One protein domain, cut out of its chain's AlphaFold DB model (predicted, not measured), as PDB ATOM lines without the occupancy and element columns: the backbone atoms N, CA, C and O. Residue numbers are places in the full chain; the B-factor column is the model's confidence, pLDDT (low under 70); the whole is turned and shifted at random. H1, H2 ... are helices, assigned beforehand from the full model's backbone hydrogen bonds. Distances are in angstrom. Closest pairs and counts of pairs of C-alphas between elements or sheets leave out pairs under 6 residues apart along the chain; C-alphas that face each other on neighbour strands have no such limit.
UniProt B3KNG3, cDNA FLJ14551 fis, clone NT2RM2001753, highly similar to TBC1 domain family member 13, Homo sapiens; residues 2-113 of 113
ATOM      1  N   GLU A   2      -0.696  46.874  15.904       72.00
ATOM      2  CA  GLU A   2      -0.736  47.286  17.325       72.00
ATOM      3  C   GLU A   2      -1.884  46.658  18.128       72.00
ATOM      4  O   GLU A   2      -1.715  46.360  19.306       72.00
ATOM      5  N   LYS A   3      -3.015  46.359  17.474       82.69
ATOM      6  CA  LYS A   3      -4.151  45.678  18.107       82.69
ATOM      7  C   LYS A   3      -3.785  44.338  18.758       82.69
ATOM      8  O   LYS A   3      -4.299  44.070  19.829       82.69
ATOM      9  N   VAL A   4      -2.880  43.536  18.179       83.06
ATOM     10  CA  VAL A   4      -2.464  42.250  18.788       83.06
ATOM     11  C   VAL A   4      -1.792  42.489  20.139       83.06
ATOM     12  O   VAL A   4      -2.109  41.815  21.107       83.06
ATOM     13  N   TYR A   5      -0.905  43.482  20.230       86.38
ATOM     14  CA  TYR A   5      -0.253  43.828  21.496       86.38
ATOM     15  C   TYR A   5      -1.193  44.505  22.483       86.38
ATOM     16  O   TYR A   5      -1.048  44.275  23.674       86.38
ATOM     17  N   SER A   6      -2.156  45.302  22.015       87.88
ATOM     18  CA  SER A   6      -3.196  45.843  22.893       87.88
ATOM     19  C   SER A   6      -4.016  44.714  23.518       87.88
ATOM     20  O   SER A   6      -4.125  44.646  24.734       87.88
ATOM     21  N   THR A   7      -4.510  43.781  22.701       88.00
ATOM     22  CA  THR A   7      -5.273  42.626  23.185       88.00
ATOM     23  C   THR A   7      -4.428  41.738  24.096       88.00
ATOM     24  O   THR A   7      -4.917  41.284  25.125       88.00
ATOM     25  N   LEU A   8      -3.152  41.517  23.762       90.00
ATOM     26  CA  LEU A   8      -2.245  40.763  24.622       90.00
ATOM     27  C   LEU A   8      -2.020  41.473  25.957       90.00
ATOM     28  O   LEU A   8      -2.073  40.823  26.987       90.00
ATOM     29  N   LYS A   9      -1.822  42.794  25.962       91.38
ATOM     30  CA  LYS A   9      -1.652  43.578  27.190       91.38
ATOM     31  C   LYS A   9      -2.856  43.442  28.126       91.38
ATOM     32  O   LYS A   9      -2.665  43.358  29.335       91.38
ATOM     33  N   ASP A  10      -4.063  43.402  27.567       89.81
ATOM     34  CA  ASP A  10      -5.299  43.264  28.342       89.81
ATOM     35  C   ASP A  10      -5.506  41.833  28.872       89.81
ATOM     36  O   ASP A  10      -6.099  41.651  29.934       89.81
ATOM     37  N   LYS A  11      -5.033  40.810  28.145       88.81
ATOM     38  CA  LYS A  11      -5.244  39.391  28.488       88.81
ATOM     39  C   LYS A  11      -4.088  38.752  29.268       88.81
ATOM     40  O   LYS A  11      -4.335  37.864  30.077       88.81
ATOM     41  N   ASP A  12      -2.853  39.182  29.033       91.44
ATOM     42  CA  ASP A  12      -1.628  38.684  29.664       91.44
ATOM     43  C   ASP A  12      -0.554  39.786  29.714       91.44
ATOM     44  O   ASP A  12       0.296  39.938  28.828       91.44
ATOM     45  N   LEU A  13      -0.610  40.585  30.783       92.69
ATOM     46  CA  LEU A  13       0.296  41.714  30.982       92.69
ATOM     47  C   LEU A  13       1.759  41.272  31.125       92.69
ATOM     48  O   LEU A  13       2.652  41.963  30.641       92.69
ATOM     49  N   GLU A  14       2.011  40.139  31.779       94.44
ATOM     50  CA  GLU A  14       3.366  39.635  32.018       94.44
ATOM     51  C   GLU A  14       4.049  39.265  30.699       94.44
ATOM     52  O   GLU A  14       5.161  39.724  30.421       94.44
ATOM     53  N   LEU A  15       3.345  38.527  29.833       93.81
ATOM     54  CA  LEU A  15       3.862  38.171  28.517       93.81
ATOM     55  C   LEU A  15       4.078  39.411  27.638       93.81
ATOM     56  O   LEU A  15       5.104  39.530  26.965       93.81
ATOM     57  N   TYR A  16       3.148  40.368  27.677       94.31
ATOM     58  CA  TYR A  16       3.306  41.646  26.983       94.31
ATOM     59  C   TYR A  16       4.570  42.397  27.430       94.31
ATOM     60  O   TYR A  16       5.333  42.867  26.581       94.31
ATOM     61  N   LEU A  17       4.810  42.500  28.742       93.88
ATOM     62  CA  LEU A  17       5.976  43.193  29.293       93.88
ATOM     63  C   LEU A  17       7.283  42.510  28.886       93.88
ATOM     64  O   LEU A  17       8.206  43.202  28.467       93.88
ATOM     65  N   LYS A  18       7.341  41.174  28.917       93.62
ATOM     66  CA  LYS A  18       8.512  40.408  28.465       93.62
ATOM     67  C   LYS A  18       8.853  40.687  26.998       93.62
ATOM     68  O   LYS A  18      10.004  40.969  26.663       93.62
ATOM     69  N   LEU A  19       7.854  40.644  26.114       91.94
ATOM     70  CA  LEU A  19       8.049  40.921  24.687       91.94
ATOM     71  C   LEU A  19       8.470  42.381  24.436       91.94
ATOM     72  O   LEU A  19       9.297  42.648  23.561       91.94
ATOM     73  N   GLN A  20       7.928  43.323  25.215       92.69
ATOM     74  CA  GLN A  20       8.327  44.735  25.207       92.69
ATOM     75  C   GLN A  20       9.776  44.933  25.659       92.69
ATOM     76  O   GLN A  20      10.523  45.628  24.973       92.69
ATOM     77  N   GLU A  21      10.176  44.321  26.773       94.00
ATOM     78  CA  GLU A  21      11.531  44.399  27.331       94.00
ATOM     79  C   GLU A  21      12.575  43.916  26.316       94.00
ATOM     80  O   GLU A  21      13.607  44.554  26.106       94.00
ATOM     81  N   GLN A  22      12.260  42.840  25.598       92.69
ATOM     82  CA  GLN A  22      13.109  42.294  24.540       92.69
ATOM     83  C   GLN A  22      13.048  43.080  23.221       92.69
ATOM     84  O   GLN A  22      13.701  42.697  22.254       92.69
ATOM     85  N   ASN A  23      12.283  44.173  23.146       92.00
ATOM     86  CA  ASN A  23      12.049  44.950  21.925       92.00
ATOM     87  C   ASN A  23      11.496  44.122  20.749       92.00
ATOM     88  O   ASN A  23      11.659  44.494  19.580       92.00
ATOM     89  N   ILE A  24      10.796  43.019  21.035       92.06
ATOM     90  CA  ILE A  24      10.092  42.251  20.012       92.06
ATOM     91  C   ILE A  24       8.894  43.086  19.579       92.06
ATOM     92  O   ILE A  24       8.010  43.416  20.373       92.06
ATOM     93  N   LYS A  25       8.866  43.466  18.302       88.62
ATOM     94  CA  LYS A  25       7.754  44.215  17.715       88.62
ATOM     95  C   LYS A  25       6.778  43.243  17.051       88.62
ATOM     96  O   LYS A  25       7.227  42.330  16.357       88.62
ATOM     97  N   PRO A  26       5.455  43.489  17.120       86.06
ATOM     98  CA  PRO A  26       4.460  42.657  16.437       86.06
ATOM     99  C   PRO A  26       4.725  42.541  14.935       86.06
ATOM    100  O   PRO A  26       4.399  41.544  14.310       86.06
ATOM    101  N   GLN A  27       5.332  43.571  14.343       87.44
ATOM    102  CA  GLN A  27       5.680  43.630  12.924       87.44
ATOM    103  C   GLN A  27       6.568  42.463  12.477       87.44
ATOM    104  O   GLN A  27       6.498  42.074  11.316       87.44
ATOM    105  N   PHE A  28       7.370  41.894  13.382       88.31
ATOM    106  CA  PHE A  28       8.296  40.821  13.040       88.31
ATOM    107  C   PHE A  28       7.621  39.458  12.823       88.31
ATOM    108  O   PHE A  28       8.188  38.621  12.126       88.31
ATOM    109  N   PHE A  29       6.423  39.237  13.373       89.19
ATOM    110  CA  PHE A  29       5.700  37.961  13.253       89.19
ATOM    111  C   PHE A  29       4.228  38.154  12.848       89.19
ATOM    112  O   PHE A  29       3.753  37.566  11.875       89.19
ATOM    113  N   ALA A  30       3.515  39.070  13.509       88.69
ATOM    114  CA  ALA A  30       2.078  39.261  13.349       88.69
ATOM    115  C   ALA A  30       1.685  39.808  11.971       88.69
ATOM    116  O   ALA A  30       0.563  39.578  11.530       88.69
ATOM    117  N   PHE A  31       2.570  40.521  11.261       89.88
ATOM    118  CA  PHE A  31       2.268  40.965   9.895       89.88
ATOM    119  C   PHE A  31       1.947  39.772   8.989       89.88
ATOM    120  O   PHE A  31       0.913  39.753   8.325       89.88
ATOM    121  N   ARG A  32       2.807  38.752   9.020       91.50
ATOM    122  CA  ARG A  32       2.688  37.545   8.202       91.50
ATOM    123  C   ARG A  32       1.499  36.697   8.641       91.50
ATOM    124  O   ARG A  32       0.691  36.311   7.804       91.50
ATOM    125  N   TRP A  33       1.336  36.505   9.951       93.81
ATOM    126  CA  TRP A  33       0.201  35.776  10.523       93.81
ATOM    127  C   TRP A  33      -1.146  36.361  10.092       93.81
ATOM    128  O   TRP A  33      -2.026  35.625   9.651       93.81
ATOM    129  N   LEU A  34      -1.294  37.687  10.169       92.62
ATOM    130  CA  LEU A  34      -2.552  38.359   9.849       92.62
ATOM    131  C   LEU A  34      -2.806  38.452   8.341       92.62
ATOM    132  O   LEU A  34      -3.925  38.208   7.901       92.62
ATOM    133  N   THR A  35      -1.795  38.808   7.544       93.00
ATOM    134  CA  THR A  35      -1.968  38.986   6.089       93.00
ATOM    135  C   THR A  35      -2.207  37.672   5.358       93.00
ATOM    136  O   THR A  35      -2.936  37.656   4.370       93.00
ATOM    137  N   LEU A  36      -1.630  36.577   5.853       94.31
ATOM    138  CA  LEU A  36      -1.758  35.253   5.247       94.31
ATOM    139  C   LEU A  36      -2.770  34.361   5.968       94.31
ATOM    140  O   LEU A  36      -2.838  33.171   5.662       94.31
ATOM    141  N   LEU A  37      -3.537  34.904   6.921       93.50
ATOM    142  CA  LEU A  37      -4.521  34.162   7.719       93.50
ATOM    143  C   LEU A  37      -3.948  32.844   8.266       93.50
ATOM    144  O   LEU A  37      -4.572  31.790   8.143       93.50
ATOM    145  N   LEU A  38      -2.728  32.912   8.811       93.56
ATOM    146  CA  LEU A  38      -1.981  31.792   9.398       93.56
ATOM    147  C   LEU A  38      -1.634  30.634   8.441       93.56
ATOM    148  O   LEU A  38      -1.108  29.616   8.880       93.56
ATOM    149  N   SER A  39      -1.839  30.791   7.129       93.38
ATOM    150  CA  SER A  39      -1.620  29.715   6.146       93.38
ATOM    151  C   SER A  39      -0.173  29.240   5.989       93.38
ATOM    152  O   SER A  39       0.055  28.175   5.426       93.38
ATOM    153  N   GLN A  40       0.799  30.017   6.469       92.00
ATOM    154  CA  GLN A  40       2.211  29.628   6.482       92.00
ATOM    155  C   GLN A  40       2.665  28.991   7.802       92.00
ATOM    156  O   GLN A  40       3.776  28.472   7.840       92.00
ATOM    157  N   GLU A  41       1.833  29.018   8.850       90.19
ATOM    158  CA  GLU A  41       2.194  28.469  10.169       90.19
ATOM    159  C   GLU A  41       1.771  27.018  10.336       90.19
ATOM    160  O   GLU A  41       2.351  26.288  11.134       90.19
ATOM    161  N   PHE A  42       0.744  26.603   9.596       91.38
ATOM    162  CA  PHE A  42       0.084  25.322   9.782       91.38
ATOM    163  C   PHE A  42      -0.046  24.574   8.457       91.38
ATOM    164  O   PHE A  42      -0.008  25.160   7.373       91.38
ATOM    165  N   LEU A  43      -0.232  23.257   8.542       91.44
ATOM    166  CA  LEU A  43      -0.522  22.436   7.371       91.44
ATOM    167  C   LEU A  43      -1.912  22.769   6.823       91.44
ATOM    168  O   LEU A  43      -2.806  23.173   7.559       91.44
ATOM    169  N   LEU A  44      -2.128  22.553   5.523       91.62
ATOM    170  CA  LEU A  44      -3.387  22.918   4.863       91.62
ATOM    171  C   LEU A  44      -4.666  22.426   5.588       91.62
ATOM    172  O   LEU A  44      -5.592  23.226   5.695       91.62
ATOM    173  N   PRO A  45      -4.755  21.184   6.113       92.88
ATOM    174  CA  PRO A  45      -5.944  20.742   6.853       92.88
ATOM    175  C   PRO A  45      -6.241  21.604   8.088       92.88
ATOM    176  O   PRO A  45      -7.390  21.956   8.349       92.88
ATOM    177  N   ASP A  46      -5.192  21.993   8.805       93.50
ATOM    178  CA  ASP A  46      -5.269  22.813  10.009       93.50
ATOM    179  C   ASP A  46      -5.638  24.259   9.664       93.50
ATOM    180  O   ASP A  46      -6.497  24.863  10.306       93.50
ATOM    181  N   VAL A  47      -5.063  24.795   8.584       94.44
ATOM    182  CA  VAL A  47      -5.418  26.114   8.041       94.44
ATOM    183  C   VAL A  47      -6.897  26.163   7.668       94.44
ATOM    184  O   VAL A  47      -7.591  27.102   8.054       94.44
ATOM    185  N   ILE A  48      -7.404  25.138   6.975       95.19
ATOM    186  CA  ILE A  48      -8.829  25.032   6.633       95.19
ATOM    187  C   ILE A  48      -9.675  25.027   7.908       95.19
ATOM    188  O   ILE A  48     -10.672  25.739   7.974       95.19
ATOM    189  N   ARG A  49      -9.255  24.312   8.959       95.12
ATOM    190  CA  ARG A  49      -9.984  24.290  10.233       95.12
ATOM    191  C   ARG A  49     -10.026  25.656  10.931       95.12
ATOM    192  O   ARG A  49     -11.065  26.028  11.488       95.12
ATOM    193  N   ILE A  50      -8.922  26.407  10.897       94.69
ATOM    194  CA  ILE A  50      -8.889  27.803  11.365       94.69
ATOM    195  C   ILE A  50      -9.876  28.629  10.547       94.69
ATOM    196  O   ILE A  50     -10.677  29.362  11.121       94.69
ATOM    197  N   TRP A  51      -9.837  28.503   9.221       96.19
ATOM    198  CA  TRP A  51     -10.671  29.282   8.311       96.19
ATOM    199  C   TRP A  51     -12.159  28.975   8.455       96.19
ATOM    200  O   TRP A  51     -12.948  29.915   8.453       96.19
ATOM    201  N   ASP A  52     -12.542  27.716   8.671       96.25
ATOM    202  CA  ASP A  52     -13.924  27.332   8.982       96.25
ATOM    203  C   ASP A  52     -14.440  28.102  10.201       96.25
ATOM    204  O   ASP A  52     -15.526  28.680  10.177       96.25
ATOM    205  N   SER A  53     -13.633  28.152  11.263       94.38
ATOM    206  CA  SER A  53     -13.995  28.843  12.506       94.38
ATOM    207  C   SER A  53     -13.999  30.361  12.324       94.38
ATOM    208  O   SER A  53     -14.885  31.053  12.818       94.38
ATOM    209  N   LEU A  54     -13.022  30.880  11.581       95.12
ATOM    210  CA  LEU A  54     -12.853  32.301  11.315       95.12
ATOM    211  C   LEU A  54     -13.993  32.864  10.465       95.12
ATOM    212  O   LEU A  54     -14.517  33.930  10.766       95.12
ATOM    213  N   PHE A  55     -14.368  32.169   9.392       94.12
ATOM    214  CA  PHE A  55     -15.405  32.622   8.469       94.12
ATOM    215  C   PHE A  55     -16.822  32.363   8.984       94.12
ATOM    216  O   PHE A  55     -17.744  33.029   8.514       94.12
ATOM    217  N   ALA A  56     -16.990  31.469   9.961       94.38
ATOM    218  CA  ALA A  56     -18.243  31.304  10.690       94.38
ATOM    219  C   ALA A  56     -18.518  32.432  11.706       94.38
ATOM    220  O   ALA A  56     -19.672  32.624  12.079       94.38
ATOM    221  N   ASP A  57     -17.497  33.171  12.160       92.81
ATOM    222  CA  ASP A  57     -17.659  34.286  13.103       92.81
ATOM    223  C   ASP A  57     -17.960  35.609  12.366       92.81
ATOM    224  O   ASP A  57     -17.253  36.015  11.433       92.81
ATOM    225  N   ASP A  58     -19.003  36.321  12.806       90.56
ATOM    226  CA  ASP A  58     -19.395  37.623  12.249       90.56
ATOM    227  C   ASP A  58     -18.282  38.678  12.400       90.56
ATOM    228  O   ASP A  58     -18.086  39.522  11.522       90.56
ATOM    229  N   ASN A  59     -17.490  38.587  13.474       92.56
ATOM    230  CA  ASN A  59     -16.358  39.456  13.787       92.56
ATOM    231  C   ASN A  59     -15.016  38.763  13.501       92.56
ATOM    232  O   ASN A  59     -14.059  38.875  14.272       92.56
ATOM    233  N   ARG A  60     -14.917  38.084  12.353       92.19
ATOM    234  CA  ARG A  60     -13.754  37.285  11.924       92.19
ATOM    235  C   ARG A  60     -12.377  37.913  12.148       92.19
ATOM    236  O   ARG A  60     -11.435  37.213  12.500       92.19
ATOM    237  N   PHE A  61     -12.230  39.225  11.944       90.62
ATOM    238  CA  PHE A  61     -10.941  39.904  12.118       90.62
ATOM    239  C   PHE A  61     -10.582  40.113  13.588       90.62
ATOM    240  O   PHE A  61      -9.412  40.001  13.941       90.62
ATOM    241  N   ASP A  62     -11.562  40.378  14.450       92.00
ATOM    242  CA  ASP A  62     -11.323  40.441  15.890       92.00
ATOM    243  C   ASP A  62     -11.078  39.036  16.448       92.00
ATOM    244  O   ASP A  62     -10.186  38.851  17.274       92.00
ATOM    245  N   PHE A  63     -11.785  38.027  15.927       93.56
ATOM    246  CA  PHE A  63     -11.509  36.629  16.248       93.56
ATOM    247  C   PHE A  63     -10.096  36.212  15.814       93.56
ATOM    248  O   PHE A  63      -9.381  35.603  16.602       93.56
ATOM    249  N   LEU A  64      -9.622  36.630  14.632       94.12
ATOM    250  CA  LEU A  64      -8.237  36.402  14.199       94.12
ATOM    251  C   LEU A  64      -7.217  36.963  15.194       94.12
ATOM    252  O   LEU A  64      -6.219  36.314  15.498       94.12
ATOM    253  N   LEU A  65      -7.457  38.177  15.704       93.31
ATOM    254  CA  LEU A  65      -6.579  38.790  16.699       93.31
ATOM    255  C   LEU A  65      -6.547  37.961  17.988       93.31
ATOM    256  O   LEU A  65      -5.473  37.796  18.566       93.31
ATOM    257  N   LEU A  66      -7.691  37.415  18.410       93.31
ATOM    258  CA  LEU A  66      -7.781  36.513  19.559       93.31
ATOM    259  C   LEU A  66      -7.076  35.180  19.301       93.31
ATOM    260  O   LEU A  66      -6.391  34.700  20.195       93.31
ATOM    261  N   VAL A  67      -7.164  34.624  18.090       94.56
ATOM    262  CA  VAL A  67      -6.406  33.433  17.674       94.56
ATOM    263  C   VAL A  67      -4.902  33.699  17.756       94.56
ATOM    264  O   VAL A  67      -4.177  32.923  18.371       94.56
ATOM    265  N   CYS A  68      -4.419  34.831  17.235       93.62
ATOM    266  CA  CYS A  68      -3.010  35.206  17.369       93.62
ATOM    267  C   CYS A  68      -2.591  35.418  18.835       93.62
ATOM    268  O   CYS A  68      -1.481  35.049  19.211       93.62
ATOM    269  N   CYS A  69      -3.452  35.995  19.679       92.94
ATOM    270  CA  CYS A  69      -3.163  36.132  21.112       92.94
ATOM    271  C   CYS A  69      -3.134  34.770  21.814       92.94
ATOM    272  O   CYS A  69      -2.222  34.510  22.592       92.94
ATOM    273  N   ALA A  70      -4.077  33.881  21.498       93.81
ATOM    274  CA  ALA A  70      -4.101  32.512  21.994       93.81
ATOM    275  C   ALA A  70      -2.818  31.766  21.618       93.81
ATOM    276  O   ALA A  70      -2.226  31.112  22.473       93.81
ATOM    277  N   MET A  71      -2.337  31.934  20.382       93.75
ATOM    278  CA  MET A  71      -1.061  31.365  19.955       93.75
ATOM    279  C   MET A  71       0.098  31.820  20.850       93.75
ATOM    280  O   MET A  71       0.878  30.985  21.298       93.75
ATOM    281  N   LEU A  72       0.200  33.117  21.156       93.31
ATOM    282  CA  LEU A  72       1.242  33.640  22.050       93.31
ATOM    283  C   LEU A  72       1.116  33.079  23.472       93.31
ATOM    284  O   LEU A  72       2.114  32.690  24.070       93.31
ATOM    285  N   MET A  73      -0.107  32.997  23.997       92.19
ATOM    286  CA  MET A  73      -0.363  32.498  25.351       92.19
ATOM    287  C   MET A  73      -0.080  30.999  25.504       92.19
ATOM    288  O   MET A  73       0.294  30.561  26.587       92.19
ATOM    289  N   LEU A  74      -0.231  30.196  24.449       92.69
ATOM    290  CA  LEU A  74       0.067  28.761  24.514       92.69
ATOM    291  C   LEU A  74       1.571  28.462  24.590       92.69
ATOM    292  O   LEU A  74       1.964  27.470  25.193       92.69
ATOM    293  N   ILE A  75       2.412  29.335  24.031       92.94
ATOM    294  CA  ILE A  75       3.881  29.257  24.140       92.94
ATOM    295  C   ILE A  75       4.437  30.188  25.229       92.94
ATOM    296  O   ILE A  75       5.635  30.461  25.266       92.94
ATOM    297  N   ARG A  76       3.572  30.688  26.120       94.12
ATOM    298  CA  ARG A  76       3.901  31.677  27.156       94.12
ATOM    299  C   ARG A  76       5.125  31.295  27.975       94.12
ATOM    300  O   ARG A  76       6.044  32.095  28.066       94.12
ATOM    301  N   GLU A  77       5.148  30.090  28.538       92.94
ATOM    302  CA  GLU A  77       6.241  29.643  29.414       92.94
ATOM    303  C   GLU A  77       7.596  29.704  28.686       92.94
ATOM    304  O   GLU A  77       8.569  30.250  29.200       92.94
ATOM    305  N   GLN A  78       7.625  29.277  27.419       92.94
ATOM    306  CA  GLN A  78       8.822  29.333  26.574       92.94
ATOM    307  C   GLN A  78       9.244  30.779  26.278       92.94
ATOM    308  O   GLN A  78      10.434  31.086  26.290       92.94
ATOM    309  N   LEU A  79       8.280  31.675  26.040       93.12
ATOM    310  CA  LEU A  79       8.544  33.095  25.797       93.12
ATOM    311  C   LEU A  79       9.032  33.834  27.054       93.12
ATOM    312  O   LEU A  79       9.862  34.741  26.957       93.12
ATOM    313  N   LEU A  80       8.531  33.470  28.235       94.00
ATOM    314  CA  LEU A  80       8.941  34.073  29.506       94.00
ATOM    315  C   LEU A  80      10.361  33.655  29.904       94.00
ATOM    316  O   LEU A  80      11.134  34.496  30.372       94.00
ATOM    317  N   GLU A  81      10.728  32.397  29.666       94.38
ATOM    318  CA  GLU A  81      12.068  31.871  29.942       94.38
ATOM    319  C   GLU A  81      13.098  32.268  28.873       94.38
ATOM    320  O   GLU A  81      14.266  32.503  29.191       94.38
ATOM    321  N   GLY A  82      12.674  32.377  27.611       92.38
ATOM    322  CA  GLY A  82      13.551  32.623  26.471       92.38
ATOM    323  C   GLY A  82      14.146  34.033  26.404       92.38
ATOM    324  O   GLY A  82      13.627  35.008  26.963       92.38
ATOM    325  N   ASP A  83      15.259  34.148  25.675       92.31
ATOM    326  CA  ASP A  83      15.866  35.418  25.278       92.31
ATOM    327  C   ASP A  83      15.299  35.921  23.936       92.31
ATOM    328  O   ASP A  83      14.465  35.267  23.306       92.31
ATOM    329  N   PHE A  84      15.747  37.096  23.478       92.44
ATOM    330  CA  PHE A  84      15.277  37.677  22.218       92.44
ATOM    331  C   PHE A  84      15.433  36.714  21.029       92.44
ATOM    332  O   PHE A  84      14.524  36.594  20.213       92.44
ATOM    333  N   THR A  85      16.572  36.027  20.912       93.06
ATOM    334  CA  THR A  85      16.866  35.168  19.759       93.06
ATOM    335  C   THR A  85      16.011  33.906  19.771       93.06
ATOM    336  O   THR A  85      15.473  33.533  18.727       93.06
ATOM    337  N   VAL A  86      15.855  33.272  20.935       93.38
ATOM    338  CA  VAL A  86      14.991  32.097  21.108       93.38
ATOM    339  C   VAL A  86      13.540  32.466  20.822       93.38
ATOM    340  O   VAL A  86      12.902  31.808  20.003       93.38
ATOM    341  N   ASN A  87      13.046  33.557  21.406       94.62
ATOM    342  CA  ASN A  87      11.661  33.991  21.242       94.62
ATOM    343  C   ASN A  87      11.354  34.401  19.803       94.62
ATOM    344  O   ASN A  87      10.313  34.041  19.262       94.62
ATOM    345  N   MET A  88      12.276  35.106  19.145       93.75
ATOM    346  CA  MET A  88      12.107  35.494  17.748       93.75
ATOM    347  C   MET A  88      12.044  34.269  16.825       93.75
ATOM    348  O   MET A  88      11.208  34.237  15.923       93.75
ATOM    349  N   ARG A  89      12.871  33.244  17.080       92.75
ATOM    350  CA  ARG A  89      12.797  31.967  16.356       92.75
ATOM    351  C   ARG A  89      11.481  31.248  16.636       92.75
ATOM    352  O   ARG A  89      10.827  30.832  15.696       92.75
ATOM    353  N   LEU A  90      11.062  31.164  17.896       92.81
ATOM    354  CA  LEU A  90       9.814  30.513  18.305       92.81
ATOM    355  C   LEU A  90       8.574  31.140  17.641       92.81
ATOM    356  O   LEU A  90       7.623  30.445  17.309       92.81
ATOM    357  N   LEU A  91       8.585  32.460  17.439       92.06
ATOM    358  CA  LEU A  91       7.504  33.199  16.776       92.06
ATOM    359  C   LEU A  91       7.540  33.094  15.243       92.06
ATOM    360  O   LEU A  91       6.529  33.357  14.594       92.06
ATOM    361  N   GLN A  92       8.695  32.776  14.654       90.00
ATOM    362  CA  GLN A  92       8.836  32.560  13.210       90.00
ATOM    363  C   GLN A  92       8.591  31.103  12.815       90.00
ATOM    364  O   GLN A  92       7.972  30.873  11.780       90.00
ATOM    365  N   ASP A  93       9.031  30.171  13.659       89.06
ATOM    366  CA  ASP A  93       8.916  28.722  13.513       89.06
ATOM    367  C   ASP A  93       8.016  28.184  14.637       89.06
ATOM    368  O   ASP A  93       8.478  27.586  15.614       89.06
ATOM    369  N   TYR A  94       6.718  28.469  14.530       88.75
ATOM    370  CA  TYR A  94       5.759  28.208  15.599       88.75
ATOM    371  C   TYR A  94       5.655  26.700  15.928       88.75
ATOM    372  O   TYR A  94       5.397  25.895  15.032       88.75
ATOM    373  N   PRO A  95       5.844  26.279  17.197       81.94
ATOM    374  CA  PRO A  95       6.047  24.865  17.535       81.94
ATOM    375  C   PRO A  95       4.752  24.057  17.700       81.94
ATOM    376  O   PRO A  95       4.798  22.826  17.708       81.94
ATOM    377  N   ILE A  96       3.605  24.716  17.892       71.75
ATOM    378  CA  ILE A  96       2.348  24.033  18.228       71.75
ATOM    379  C   ILE A  96       1.605  23.651  16.956       71.75
ATOM    380  O   ILE A  96       1.326  24.494  16.111       71.75
ATOM    381  N   THR A  97       1.231  22.378  16.867       68.56
ATOM    382  CA  THR A  97       0.488  21.813  15.730       68.56
ATOM    383  C   THR A  97      -1.004  21.636  16.021       68.56
ATOM    384  O   THR A  97      -1.791  21.477  15.095       68.56
ATOM    385  N   ASP A  98      -1.424  21.666  17.292       87.00
ATOM    386  CA  ASP A  98      -2.829  21.449  17.651       87.00
ATOM    387  C   ASP A  98      -3.653  22.738  17.526       87.00
ATOM    388  O   ASP A  98      -3.812  23.530  18.461       87.00
ATOM    389  N   VAL A  99      -4.213  22.930  16.335       91.00
ATOM    390  CA  VAL A  99      -5.110  24.044  16.023       91.00
ATOM    391  C   VAL A  99      -6.392  24.031  16.851       91.00
ATOM    392  O   VAL A  99      -6.926  25.102  17.148       91.00
ATOM    393  N   CYS A 100      -6.889  22.867  17.274       91.81
ATOM    394  CA  CYS A 100      -8.096  22.808  18.097       91.81
ATOM    395  C   CYS A 100      -7.864  23.474  19.455       91.81
ATOM    396  O   CYS A 100      -8.728  24.225  19.910       91.81
ATOM    397  N   GLN A 101      -6.686  23.284  20.055       92.75
ATOM    398  CA  GLN A 101      -6.315  23.964  21.301       92.75
ATOM    399  C   GLN A 101      -6.226  25.481  21.119       92.75
ATOM    400  O   GLN A 101      -6.740  26.229  21.952       92.75
ATOM    401  N   ILE A 102      -5.635  25.947  20.012       94.31
ATOM    402  CA  ILE A 102      -5.558  27.382  19.694       94.31
ATOM    403  C   ILE A 102      -6.963  27.978  19.567       94.31
ATOM    404  O   ILE A 102      -7.252  29.011  20.168       94.31
ATOM    405  N   LEU A 103      -7.845  27.328  18.806       94.44
ATOM    406  CA  LEU A 103      -9.210  27.801  18.578       94.44
ATOM    407  C   LEU A 103     -10.048  27.785  19.858       94.44
ATOM    408  O   LEU A 103     -10.770  28.747  20.124       94.44
ATOM    409  N   GLN A 104      -9.925  26.736  20.672       93.81
ATOM    410  CA  GLN A 104     -10.587  26.660  21.971       93.81
ATOM    411  C   GLN A 104     -10.125  27.804  22.877       93.81
ATOM    412  O   GLN A 104     -10.954  28.529  23.424       93.81
ATOM    413  N   LYS A 105      -8.810  28.035  22.959       92.81
ATOM    414  CA  LYS A 105      -8.254  29.125  23.759       92.81
ATOM    415  C   LYS A 105      -8.698  30.496  23.247       92.81
ATOM    416  O   LYS A 105      -9.047  31.366  24.040       92.81
ATOM    417  N   ALA A 106      -8.739  30.692  21.931       93.81
ATOM    418  CA  ALA A 106      -9.233  31.925  21.324       93.81
ATOM    419  C   ALA A 106     -10.706  32.186  21.673       93.81
ATOM    420  O   ALA A 106     -11.077  33.328  21.950       93.81
ATOM    421  N   LYS A 107     -11.531  31.131  21.712       92.62
ATOM    422  CA  LYS A 107     -12.940  31.227  22.103       92.62
ATOM    423  C   LYS A 107     -13.105  31.571  23.582       92.62
ATOM    424  O   LYS A 107     -13.836  32.502  23.897       92.62
ATOM    425  N   GLU A 108     -12.337  30.937  24.468       92.69
ATOM    426  CA  GLU A 108     -12.294  31.297  25.895       92.69
ATOM    427  C   GLU A 108     -11.951  32.784  26.100       92.69
ATOM    428  O   GLU A 108     -12.573  33.474  26.911       92.69
ATOM    429  N   LEU A 109     -10.983  33.308  25.337       89.31
ATOM    430  CA  LEU A 109     -10.599  34.723  25.387       89.31
ATOM    431  C   LEU A 109     -11.697  35.657  24.853       89.31
ATOM    432  O   LEU A 109     -11.790  36.797  25.325       89.31
ATOM    433  N   GLN A 110     -12.497  35.191  23.888       88.44
ATOM    434  CA  GLN A 110     -13.644  35.912  23.331       88.44
ATOM    435  C   GLN A 110     -14.789  36.010  24.343       88.44
ATOM    436  O   GLN A 110     -15.363  37.087  24.489       88.44
ATOM    437  N   ASP A 111     -15.077  34.910  25.045       84.00
ATOM    438  CA  ASP A 111     -16.166  34.809  26.022       84.00
ATOM    439  C   ASP A 111     -15.819  35.503  27.349       84.00
ATOM    440  O   ASP A 111     -16.700  35.995  28.047       84.00
ATOM    441  N   SER A 112     -14.528  35.619  27.673       74.69
ATOM    442  CA  SER A 112     -14.019  36.364  28.839       74.69
ATOM    443  C   SER A 112     -13.991  37.889  28.609       74.69
ATOM    444  O   SER A 112     -13.009  38.547  28.973       74.69
ATOM    445  N   LYS A 113     -14.987  38.436  27.904       54.78
ATOM    446  CA  LYS A 113     -15.151  39.874  27.630       54.78
ATOM    447  C   LYS A 113     -15.985  40.568  28.698       54.78
ATOM    448  O   LYS A 113     -16.971  39.964  29.166       54.78
TER     449      LYS A 113
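What this domain is: This is residues 2 to 113 of the 113 residues of the protein "cDNA FLJ14551 fis, clone NT2RM2001753, highly similar to TBC1 domain family member 13" of Homo sapiens (UniProt B3KNG3). Helix H5 runs through the core of a compact cluster of helices: H8 crosses it, H1 and H3 pack on it, and H4 makes a corner with its first residues. H2, H6 and H7 gather at the other end of the longest axis from H4. The printed part has 112 residues with eight named helices, H1 to H8 in order along the chain, and no named strand; its class is all helix. The whole is compact, with a radius of gyration of the C-alphas of 13.1 A, and rounded, spanning 37 by 30 by 22 A.

How they stand to each other: H5, residues 60 to 74, is the hub. H8, residues 99 to 111, touches H5 at a steep tilt of 67 degrees, only just short of about perpendicular, opposite ways; the closest C-alphas, of Val 67 and Ala 106, are 4.9 A apart. H1, residues 2 to 11, touches residues 65 to 69 of H5 at a steep tilt of 58 degrees, the same way, with C-alphas 4 and 65 closest at 5.8 A. H3, residues 30 to 35, touches residues 64 to 68 of H5 at a shallow tilt of 33 degrees, only just short of steep, with C-alphas 34 and 64 closest at 7.4 A. H4, residues 44 to 56, touches H5 only at the corner, with C-alphas 54 and 60 closest at 5.1 A. H4 also touches residues 99 to 103 of H8 at a shallow tilt of 20 degrees, the same way, with C-alphas 46 and 99 closest at 6.1 A. H2, residues 13 to 21, forms a hairpin with H1, with C-alphas 9 and 16 closest at 5.3 A. H6, residues 76 to 81, touches H2, with C-alphas 18 and 80 closest at 6.4 A. H7, residues 84 to 92, is close to but not clearly touching H6, and is near H2 and H3. H4 and H7 are apart. In each of the eight helices every O i to N i+4 pair is within hydrogen-bond range.

Where its parts are: H1 begins at C-alpha 2, at (-0.736, 47.286, 17.325). H5 is 20.5 A from first to last C-alpha and begins at (-13.754, 37.285, 11.924). H4 is 18.0 A long and H8 18.4 A; H8 ends at C-alpha 111, at (-16.166, 34.809, 26.022).

The domain as a whole: The two C-alphas farthest apart, of Asp 58 and Asp 83, are 37.7 A apart. The printed part has no cut, and no link is long. The mean pLDDT of the printed part is 90.9; residues 97 and 113 are under 70.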